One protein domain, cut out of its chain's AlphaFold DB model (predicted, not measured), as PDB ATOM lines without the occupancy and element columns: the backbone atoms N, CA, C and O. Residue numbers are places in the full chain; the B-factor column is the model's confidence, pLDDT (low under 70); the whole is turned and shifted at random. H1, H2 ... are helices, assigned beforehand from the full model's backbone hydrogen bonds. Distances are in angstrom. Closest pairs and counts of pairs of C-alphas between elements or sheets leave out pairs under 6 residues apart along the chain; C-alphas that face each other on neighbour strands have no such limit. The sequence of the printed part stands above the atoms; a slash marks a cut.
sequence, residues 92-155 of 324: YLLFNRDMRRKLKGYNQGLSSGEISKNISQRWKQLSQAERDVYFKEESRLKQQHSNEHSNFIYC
ATOM      1  N   TYR A  92     -40.258   4.888  47.534       96.50
ATOM      2  CA  TYR A  92     -41.243   5.345  46.549       96.50
ATOM      3  C   TYR A  92     -40.604   5.737  45.209       96.50
ATOM      4  O   TYR A  92     -41.181   5.500  44.149       96.50
ATOM      5  N   LEU A  93     -39.414   6.350  45.221       96.19
ATOM      6  CA  LEU A  93     -38.717   6.740  43.989       96.19
ATOM      7  C   LEU A  93     -38.171   5.522  43.237       96.19
ATOM      8  O   LEU A  93     -38.175   5.533  42.004       96.19
ATOM      9  N   LEU A  94     -37.746   4.481  43.962       95.81
ATOM     10  CA  LEU A  94     -37.379   3.187  43.385       95.81
ATOM     11  C   LEU A  94     -38.586   2.555  42.686       95.81
ATOM     12  O   LEU A  94     -38.529   2.284  41.488       95.81
ATOM     13  N   PHE A  95     -39.718   2.472  43.385       96.38
ATOM     14  CA  PHE A  95     -40.974   1.998  42.809       96.38
ATOM     15  C   PHE A  95     -41.425   2.831  41.599       96.38
ATOM     16  O   PHE A  95     -41.809   2.286  40.563       96.38
ATOM     17  N   ASN A  96     -41.351   4.163  41.689       95.25
ATOM     18  CA  ASN A  96     -41.764   5.057  40.609       95.25
ATOM     19  C   ASN A  96     -40.927   4.835  39.346       95.25
ATOM     20  O   ASN A  96     -41.479   4.810  38.247       95.25
ATOM     21  N   ARG A  97     -39.614   4.632  39.494       93.44
ATOM     22  CA  ARG A  97     -38.718   4.308  38.377       93.44
ATOM     23  C   ARG A  97     -39.163   3.031  37.666       93.44
ATOM     24  O   ARG A  97     -39.270   3.030  36.436       93.44
ATOM     25  N   ASP A  98     -39.459   1.987  38.428       92.88
ATOM     26  CA  ASP A  98     -39.799   0.676  37.883       92.88
ATOM     27  C   ASP A  98     -41.189   0.693  37.231       92.88
ATOM     28  O   ASP A  98     -41.359   0.233  36.099       92.88
ATOM     29  N   MET A  99     -42.176   1.329  37.871       91.88
ATOM     30  CA  MET A  99     -43.518   1.475  37.303       91.88
ATOM     31  C   MET A  99     -43.566   2.415  36.104       91.88
ATOM     32  O   MET A  99     -44.281   2.129  35.149       91.88
ATOM     33  N   ARG A 100     -42.796   3.513  36.094       90.06
ATOM     34  CA  ARG A 100     -42.702   4.375  34.904       90.06
ATOM     35  C   ARG A 100     -42.150   3.614  33.716       90.06
ATOM     36  O   ARG A 100     -42.651   3.807  32.613       90.06
ATOM     37  N   ARG A 101     -41.136   2.768  33.925       89.38
ATOM     38  CA  ARG A 101     -40.571   1.934  32.859       89.38
ATOM     39  C   ARG A 101     -41.631   0.993  32.288       89.38
ATOM     40  O   ARG A 101     -41.776   0.939  31.073       89.38
ATOM     41  N   LYS A 102     -42.416   0.342  33.154       87.75
ATOM     42  CA  LYS A 102     -43.531  -0.529  32.747       87.75
ATOM     43  C   LYS A 102     -44.622   0.256  32.003       87.75
ATOM     44  O   LYS A 102     -44.960  -0.082  30.878       87.75
ATOM     45  N   LEU A 103     -45.129   1.348  32.577       82.94
ATOM     46  CA  LEU A 103     -46.248   2.117  32.012       82.94
ATOM     47  C   LEU A 103     -45.903   2.851  30.712       82.94
ATOM     48  O   LEU A 103     -46.780   3.005  29.868       82.94
ATOM     49  N   LYS A 104     -44.648   3.278  30.530       78.75
ATOM     50  CA  LYS A 104     -44.205   3.938  29.295       78.75
ATOM     51  C   LYS A 104     -44.194   2.986  28.092       78.75
ATOM     52  O   LYS A 104     -44.366   3.454  26.973       78.75
ATOM     53  N   GLY A 105     -44.009   1.681  28.316       75.94
ATOM     54  CA  GLY A 105     -44.085   0.670  27.257       75.94
ATOM     55  C   GLY A 105     -45.511   0.461  26.740       75.94
ATOM     56  O   GLY A 105     -45.720   0.431  25.533       75.94
ATOM     57  N   TYR A 106     -46.486   0.387  27.653       72.50
ATOM     58  CA  TYR A 106     -47.888   0.094  27.320       72.50
ATOM     59  C   TYR A 106     -48.714   1.326  26.916       72.50
ATOM     60  O   TYR A 106     -49.661   1.196  26.152       72.50
ATOM     61  N   ASN A 107     -48.373   2.522  27.409       64.56
ATOM     62  CA  ASN A 107     -49.174   3.736  27.223       64.56
ATOM     63  C   ASN A 107     -48.358   4.863  26.573       64.56
ATOM     64  O   ASN A 107     -48.047   5.869  27.213       64.56
ATOM     65  N   GLN A 108     -48.006   4.705  25.294       69.12
ATOM     66  CA  GLN A 108     -47.204   5.693  24.551       69.12
ATOM     67  C   GLN A 108     -47.942   7.021  24.271       69.12
ATOM     68  O   GLN A 108     -47.300   7.989  23.868       69.12
ATOM     69  N   GLY A 109     -49.257   7.093  24.520       72.31
ATOM     70  CA  GLY A 109     -50.085   8.291  24.313       72.31
ATOM     71  C   GLY A 109     -50.529   9.034  25.582       72.31
ATOM     72  O   GLY A 109     -51.051  10.138  25.471       72.31
ATOM     73  N   LEU A 110     -50.329   8.470  26.783       75.25
ATOM     74  CA  LEU A 110     -50.766   9.118  28.029       75.25
ATOM     75  C   LEU A 110     -49.787  10.206  28.472       75.25
ATOM     76  O   LEU A 110     -48.563  10.069  28.371       75.25
ATOM     77  N   SER A 111     -50.328  11.285  29.037       85.25
ATOM     78  CA  SER A 111     -49.509  12.376  29.551       85.25
ATOM     79  C   SER A 111     -48.642  11.888  30.715       85.25
ATOM     80  O   SER A 111     -49.094  11.168  31.608       85.25
ATOM     81  N   SER A 112     -47.385  12.344  30.785       85.56
ATOM     82  CA  SER A 112     -46.486  12.034  31.912       85.56
ATOM     83  C   SER A 112     -47.110  12.385  33.274       85.56
ATOM     84  O   SER A 112     -46.826  11.728  34.282       85.56
ATOM     85  N   GLY A 113     -47.993  13.392  33.312       88.75
ATOM     86  CA  GLY A 113     -48.763  13.755  34.502       88.75
ATOM     87  C   GLY A 113     -49.744  12.663  34.943       88.75
ATOM     88  O   GLY A 113     -49.803  12.343  36.129       88.75
ATOM     89  N   GLU A 114     -50.452  12.035  34.008       89.69
ATOM     90  CA  GLU A 114     -51.407  10.949  34.276       89.69
ATOM     91  C   GLU A 114     -50.690   9.683  34.734       89.69
ATOM     92  O   GLU A 114     -51.074   9.078  35.735       89.69
ATOM     93  N   ILE A 115     -49.563   9.356  34.093       89.19
ATOM     94  CA  ILE A 115     -48.683   8.258  34.515       89.19
ATOM     95  C   ILE A 115     -48.233   8.472  35.967       89.19
ATOM     96  O   ILE A 115     -48.243   7.547  36.774       89.19
ATOM     97  N   SER A 116     -47.884   9.708  36.337       91.94
ATOM     98  CA  SER A 116     -47.472  10.036  37.709       91.94
ATOM     99  C   SER A 116     -48.600   9.825  38.725       91.94
ATOM    100  O   SER A 116     -48.352   9.304  39.818       91.94
ATOM    101  N   LYS A 117     -49.833  10.217  38.371       93.62
ATOM    102  CA  LYS A 117     -51.024  10.021  39.213       93.62
ATOM    103  C   LYS A 117     -51.309   8.533  39.417       93.62
ATOM    104  O   LYS A 117     -51.454   8.100  40.557       93.62
ATOM    105  N   ASN A 118     -51.286   7.751  38.338       92.56
ATOM    106  CA  ASN A 118     -51.508   6.308  38.387       92.56
ATOM    107  C   ASN A 118     -50.475   5.590  39.275       92.56
ATOM    108  O   ASN A 118     -50.845   4.780  40.120       92.56
ATOM    109  N   ILE A 119     -49.189   5.937  39.165       94.06
ATOM    110  CA  ILE A 119     -48.131   5.351  40.009       94.06
ATOM    111  C   ILE A 119     -48.348   5.691  41.484       94.06
ATOM    112  O   ILE A 119     -48.218   4.822  42.343       94.06
ATOM    113  N   SER A 120     -48.708   6.939  41.780       95.62
ATOM    114  CA  SER A 120     -48.964   7.374  43.157       95.62
ATOM    115  C   SER A 120     -50.139   6.607  43.776       95.62
ATOM    116  O   SER A 120     -50.093   6.257  44.952       95.62
ATOM    117  N   GLN A 121     -51.177   6.319  42.984       95.69
ATOM    118  CA  GLN A 121     -52.316   5.503  43.405       95.69
ATOM    119  C   GLN A 121     -51.916   4.042  43.637       95.69
ATOM    120  O   GLN A 121     -52.230   3.495  44.691       95.69
ATOM    121  N   ARG A 122     -51.157   3.436  42.715       94.12
ATOM    122  CA  ARG A 122     -50.659   2.059  42.870       94.12
ATOM    123  C   ARG A 122     -49.796   1.896  44.117       94.12
ATOM    124  O   ARG A 122     -49.963   0.922  44.833       94.12
ATOM    125  N   TRP A 123     -48.936   2.868  44.434       96.44
ATOM    126  CA  TRP A 123     -48.126   2.821  45.658       96.44
ATOM    127  C   TRP A 123     -48.980   2.711  46.927       96.44
ATOM    128  O   TRP A 123     -48.650   1.949  47.831       96.44
ATOM    129  N   LYS A 124     -50.105   3.438  46.978       96.12
ATOM    130  CA  LYS A 124     -51.053   3.382  48.102       96.12
ATOM    131  C   LYS A 124     -51.824   2.063  48.177       96.12
ATOM    132  O   LYS A 124     -52.294   1.723  49.256       96.12
ATOM    133  N   GLN A 125     -51.962   1.354  47.059       96.19
ATOM    134  CA  GLN A 125     -52.676   0.079  46.964       96.19
ATOM    135  C   GLN A 125     -51.771  -1.142  47.183       96.19
ATOM    136  O   GLN A 125     -52.288  -2.212  47.468       96.19
ATOM    137  N   LEU A 126     -50.443  -0.994  47.081       95.44
ATOM    138  CA  LEU A 126     -49.497  -2.078  47.375       95.44
ATOM    139  C   LEU A 126     -49.678  -2.589  48.801       95.44
ATOM    140  O   LEU A 126     -49.830  -1.781  49.726       95.44
ATOM    141  N   SER A 127     -49.556  -3.902  48.968       97.31
ATOM    142  CA  SER A 127     -49.455  -4.529  50.283       97.31
ATOM    143  C   SER A 127     -48.166  -4.109  50.996       97.31
ATOM    144  O   SER A 127     -47.198  -3.668  50.369       97.31
ATOM    145  N   GLN A 128     -48.134  -4.246  52.325       94.69
ATOM    146  CA  GLN A 128     -46.935  -3.912  53.093       94.69
ATOM    147  C   GLN A 128     -45.742  -4.787  52.677       94.69
ATOM    148  O   GLN A 128     -44.667  -4.250  52.438       94.69
ATOM    149  N   ALA A 129     -45.962  -6.086  52.446       96.31
ATOM    150  CA  ALA A 129     -44.921  -7.017  52.007       96.31
ATOM    151  C   ALA A 129     -44.262  -6.600  50.679       96.31
ATOM    152  O   ALA A 129     -43.043  -6.675  50.530       96.31
ATOM    153  N   GLU A 130     -45.043  -6.103  49.715       94.88
ATOM    154  CA  GLU A 130     -44.496  -5.596  48.451       94.88
ATOM    155  C   GLU A 130     -43.749  -4.270  48.634       94.88
ATOM    156  O   GLU A 130     -42.734  -4.032  47.974       94.88
ATOM    157  N   ARG A 131     -44.224  -3.391  49.530       95.62
ATOM    158  CA  ARG A 131     -43.514  -2.146  49.865       95.62
ATOM    159  C   ARG A 131     -42.200  -2.424  50.586       95.62
ATOM    160  O   ARG A 131     -41.227  -1.712  50.340       95.62
ATOM    161  N   ASP A 132     -42.151  -3.458  51.419       96.69
ATOM    162  CA  ASP A 132     -40.974  -3.834  52.205       96.69
ATOM    163  C   ASP A 132     -39.776  -4.181  51.323       96.69
ATOM    164  O   ASP A 132     -38.643  -3.869  51.683       96.69
ATOM    165  N   VAL A 133     -40.003  -4.734  50.127       96.31
ATOM    166  CA  VAL A 133     -38.938  -4.949  49.132       96.31
ATOM    167  C   VAL A 133     -38.250  -3.625  48.779       96.31
ATOM    168  O   VAL A 133     -37.023  -3.534  48.780       96.31
ATOM    169  N   TYR A 134     -39.028  -2.564  48.551       97.38
ATOM    170  CA  TYR A 134     -38.481  -1.242  48.240       97.38
ATOM    171  C   TYR A 134     -37.874  -0.549  49.465       97.38
ATOM    172  O   TYR A 134     -36.902   0.188  49.310       97.38
ATOM    173  N   PHE A 135     -38.400  -0.779  50.671       97.31
ATOM    174  CA  PHE A 135     -37.807  -0.257  51.909       97.31
ATOM    175  C   PHE A 135     -36.462  -0.916  52.240       97.31
ATOM    176  O   PHE A 135     -35.531  -0.228  52.671       97.31
ATOM    177  N   LYS A 136     -36.323  -2.224  51.993       97.44
ATOM    178  CA  LYS A 136     -35.043  -2.941  52.106       97.44
ATOM    179  C   LYS A 136     -34.018  -2.378  51.124       97.44
ATOM    180  O   LYS A 136     -32.917  -2.022  51.537       97.44
ATOM    181  N   GLU A 137     -34.404  -2.190  49.861       95.56
ATOM    182  CA  GLU A 137     -33.527  -1.566  48.861       95.56
ATOM    183  C   GLU A 137     -33.178  -0.108  49.196       95.56
ATOM    184  O   GLU A 137     -32.026   0.295  49.046       95.56
ATOM    185  N   GLU A 138     -34.125   0.693  49.700       96.69
ATOM    186  CA  GLU A 138     -33.839   2.052  50.184       96.69
ATOM    187  C   GLU A 138     -32.794   2.033  51.304       96.69
ATOM    188  O   GLU A 138     -31.868   2.846  51.294       96.69
ATOM    189  N   SER A 139     -32.935   1.114  52.260       96.50
ATOM    190  CA  SER A 139     -32.011   0.975  53.389       96.50
ATOM    191  C   SER A 139     -30.613   0.592  52.907       96.50
ATOM    192  O   SER A 139     -29.637   1.244  53.284       96.50
ATOM    193  N   ARG A 140     -30.521  -0.373  51.982       97.19
ATOM    194  CA  ARG A 140     -29.265  -0.786  51.343       97.19
ATOM    195  C   ARG A 140     -28.589   0.374  50.609       97.19
ATOM    196  O   ARG A 140     -27.397   0.603  50.786       97.19
ATOM    197  N   LEU A 141     -29.345   1.149  49.827       95.69
ATOM    198  CA  LEU A 141     -28.810   2.302  49.091       95.69
ATOM    199  C   LEU A 141     -28.390   3.451  50.012       95.69
ATOM    200  O   LEU A 141     -27.414   4.137  49.718       95.69
ATOM    201  N   LYS A 142     -29.100   3.676  51.123       93.19
ATOM    202  CA  LYS A 142     -28.686   4.648  52.145       93.19
ATOM    203  C   LYS A 142     -27.379   4.239  52.806       93.19
ATOM    204  O   LYS A 142     -26.504   5.086  52.952       93.19
ATOM    205  N   GLN A 143     -27.243   2.967  53.172       94.00
ATOM    206  CA  GLN A 143     -26.021   2.439  53.769       94.00
ATOM    207  C   GLN A 143     -24.848   2.542  52.793       94.00
ATOM    208  O   GLN A 143     -23.815   3.102  53.140       94.00
ATOM    209  N   GLN A 144     -25.040   2.103  51.545       94.06
ATOM    210  CA  GLN A 144     -24.033   2.227  50.494       94.06
ATOM    211  C   GLN A 144     -23.597   3.690  50.305       94.06
ATOM    212  O   GLN A 144     -22.407   3.985  50.316       94.06
ATOM    213  N   HIS A 145     -24.551   4.621  50.236       93.50
ATOM    214  CA  HIS A 145     -24.257   6.048  50.113       93.50
ATOM    215  C   HIS A 145     -23.518   6.618  51.329       93.50
ATOM    216  O   HIS A 145     -22.636   7.453  51.169       93.50
ATOM    217  N   SER A 146     -23.878   6.184  52.538       90.50
ATOM    218  CA  SER A 146     -23.201   6.592  53.771       90.50
ATOM    219  C   SER A 146     -21.765   6.073  53.829       90.50
ATOM    220  O   SER A 146     -20.897   6.767  54.345       90.50
ATOM    221  N   ASN A 147     -21.507   4.877  53.294       91.25
ATOM    222  CA  ASN A 147     -20.172   4.283  53.246       91.25
ATOM    223  C   ASN A 147     -19.295   4.973  52.188       91.25
ATOM    224  O   ASN A 147     -18.171   5.366  52.480       91.25
ATOM    225  N   GLU A 148     -19.823   5.163  50.975       91.75
ATOM    226  CA  GLU A 148     -19.125   5.832  49.865       91.75
ATOM    227  C   GLU A 148     -18.925   7.334  50.123       91.75
ATOM    228  O   GLU A 148     -17.964   7.944  49.651       91.75
ATOM    229  N   HIS A 149     -19.840   7.947  50.876       87.12
ATOM    230  CA  HIS A 149     -19.837   9.372  51.169       87.12
ATOM    231  C   HIS A 149     -20.056   9.636  52.662       87.12
ATOM    232  O   HIS A 149     -21.005  10.311  53.057       87.12
ATOM    233  N   SER A 150     -19.134   9.162  53.497       84.69
ATOM    234  CA  SER A 150     -19.174   9.355  54.958       84.69
ATOM    235  C   SER A 150     -19.243  10.827  55.389       84.69
ATOM    236  O   SER A 150     -19.904  11.159  56.369       84.69
ATOM    237  N   ASN A 151     -18.644  11.738  54.613       81.56
ATOM    238  CA  ASN A 151     -18.690  13.190  54.841       81.56
ATOM    239  C   ASN A 151     -19.922  13.882  54.215       81.56
ATOM    240  O   ASN A 151     -19.996  15.115  54.172       81.56
ATOM    241  N   PHE A 152     -20.889  13.129  53.678       83.94
ATOM    242  CA  PHE A 152     -22.082  13.700  53.062       83.94
ATOM    243  C   PHE A 152     -23.070  14.196  54.118       83.94
ATOM    244  O   PHE A 152     -23.887  13.450  54.652       83.94
ATOM    245  N   ILE A 153     -23.057  15.505  54.361       78.31
ATOM    246  CA  ILE A 153     -24.066  16.166  55.189       78.31
ATOM    247  C   ILE A 153     -25.112  16.808  54.284       78.31
ATOM    248  O   ILE A 153     -24.828  17.692  53.466       78.31
ATOM    249  N   TYR A 154     -26.370  16.399  54.456       76.44
ATOM    250  CA  TYR A 154     -27.473  17.070  53.785       76.44
ATOM    251  C   TYR A 154     -27.764  18.430  54.436       76.44
ATOM    252  O   TYR A 154     -28.610  18.560  55.318       76.44
ATOM    253  N   CYS A 155     -27.129  19.481  53.924       71.56
ATOM    254  CA  CYS A 155     -27.494  20.846  54.278       71.56
ATOM    255  C   CYS A 155     -28.687  21.315  53.434       71.56
ATOM    256  O   CYS A 155     -28.645  21.375  52.195       71.56
TER     257      CYS A 155
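What this domain is: This is residues 92 to 155 of the 324 residues of the protein "HMG-box" of Rhizopus microsporus (UniProt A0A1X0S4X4). H2 and H3 make a wide V, joined at its tip by residues 126 and 127, and H1 packs slantwise on H2, its first turn reaching H3. The far part of H3 and the tail, residues 139 to 155, stick out. The 64 printed residues hold three named helices, H1, H2, H3 in chain order, and no named strand: all helix, loose, radius of gyration of the C-alphas 14.9 A, spans 44 by 26 by 20 A.

Where its parts are: H1, residues 92 to 106, begins at C-alpha 92 (-41.243, 5.345, 46.549) and is 21.0 A long. H2, residues 112 to 125, is 20.2 A long. H3, residues 128 to 148, is 29.6 A long and ends at C-alpha 148 (-19.125, 5.832, 49.865).

How they stand to each other: H1 and H2 touch, closest at the C-alphas of Asn 96 and Ile 119, 6.4 A, at a steep tilt of 57 degrees, opposite ways. H1, with residues 92 to 95 alone, touches H3; the closest C-alphas, of Leu 94 and Tyr 134, are 6.7 A apart. H2 and H3 are close but not clearly touching, with the closest C-alphas, of Trp 123 and Arg 131, 8.0 A apart. Every O i to N i+4 pair is within hydrogen-bond range in H2, 9 of 11 in H1 and 15 of 17 in H3.

The domain as a whole: The C-alphas of Gly 109 and Asn 151, the two farthest apart, are 44.1 A apart. The printed part has no cut; both links are tight. Residues 107 to 108 have pLDDT under 70.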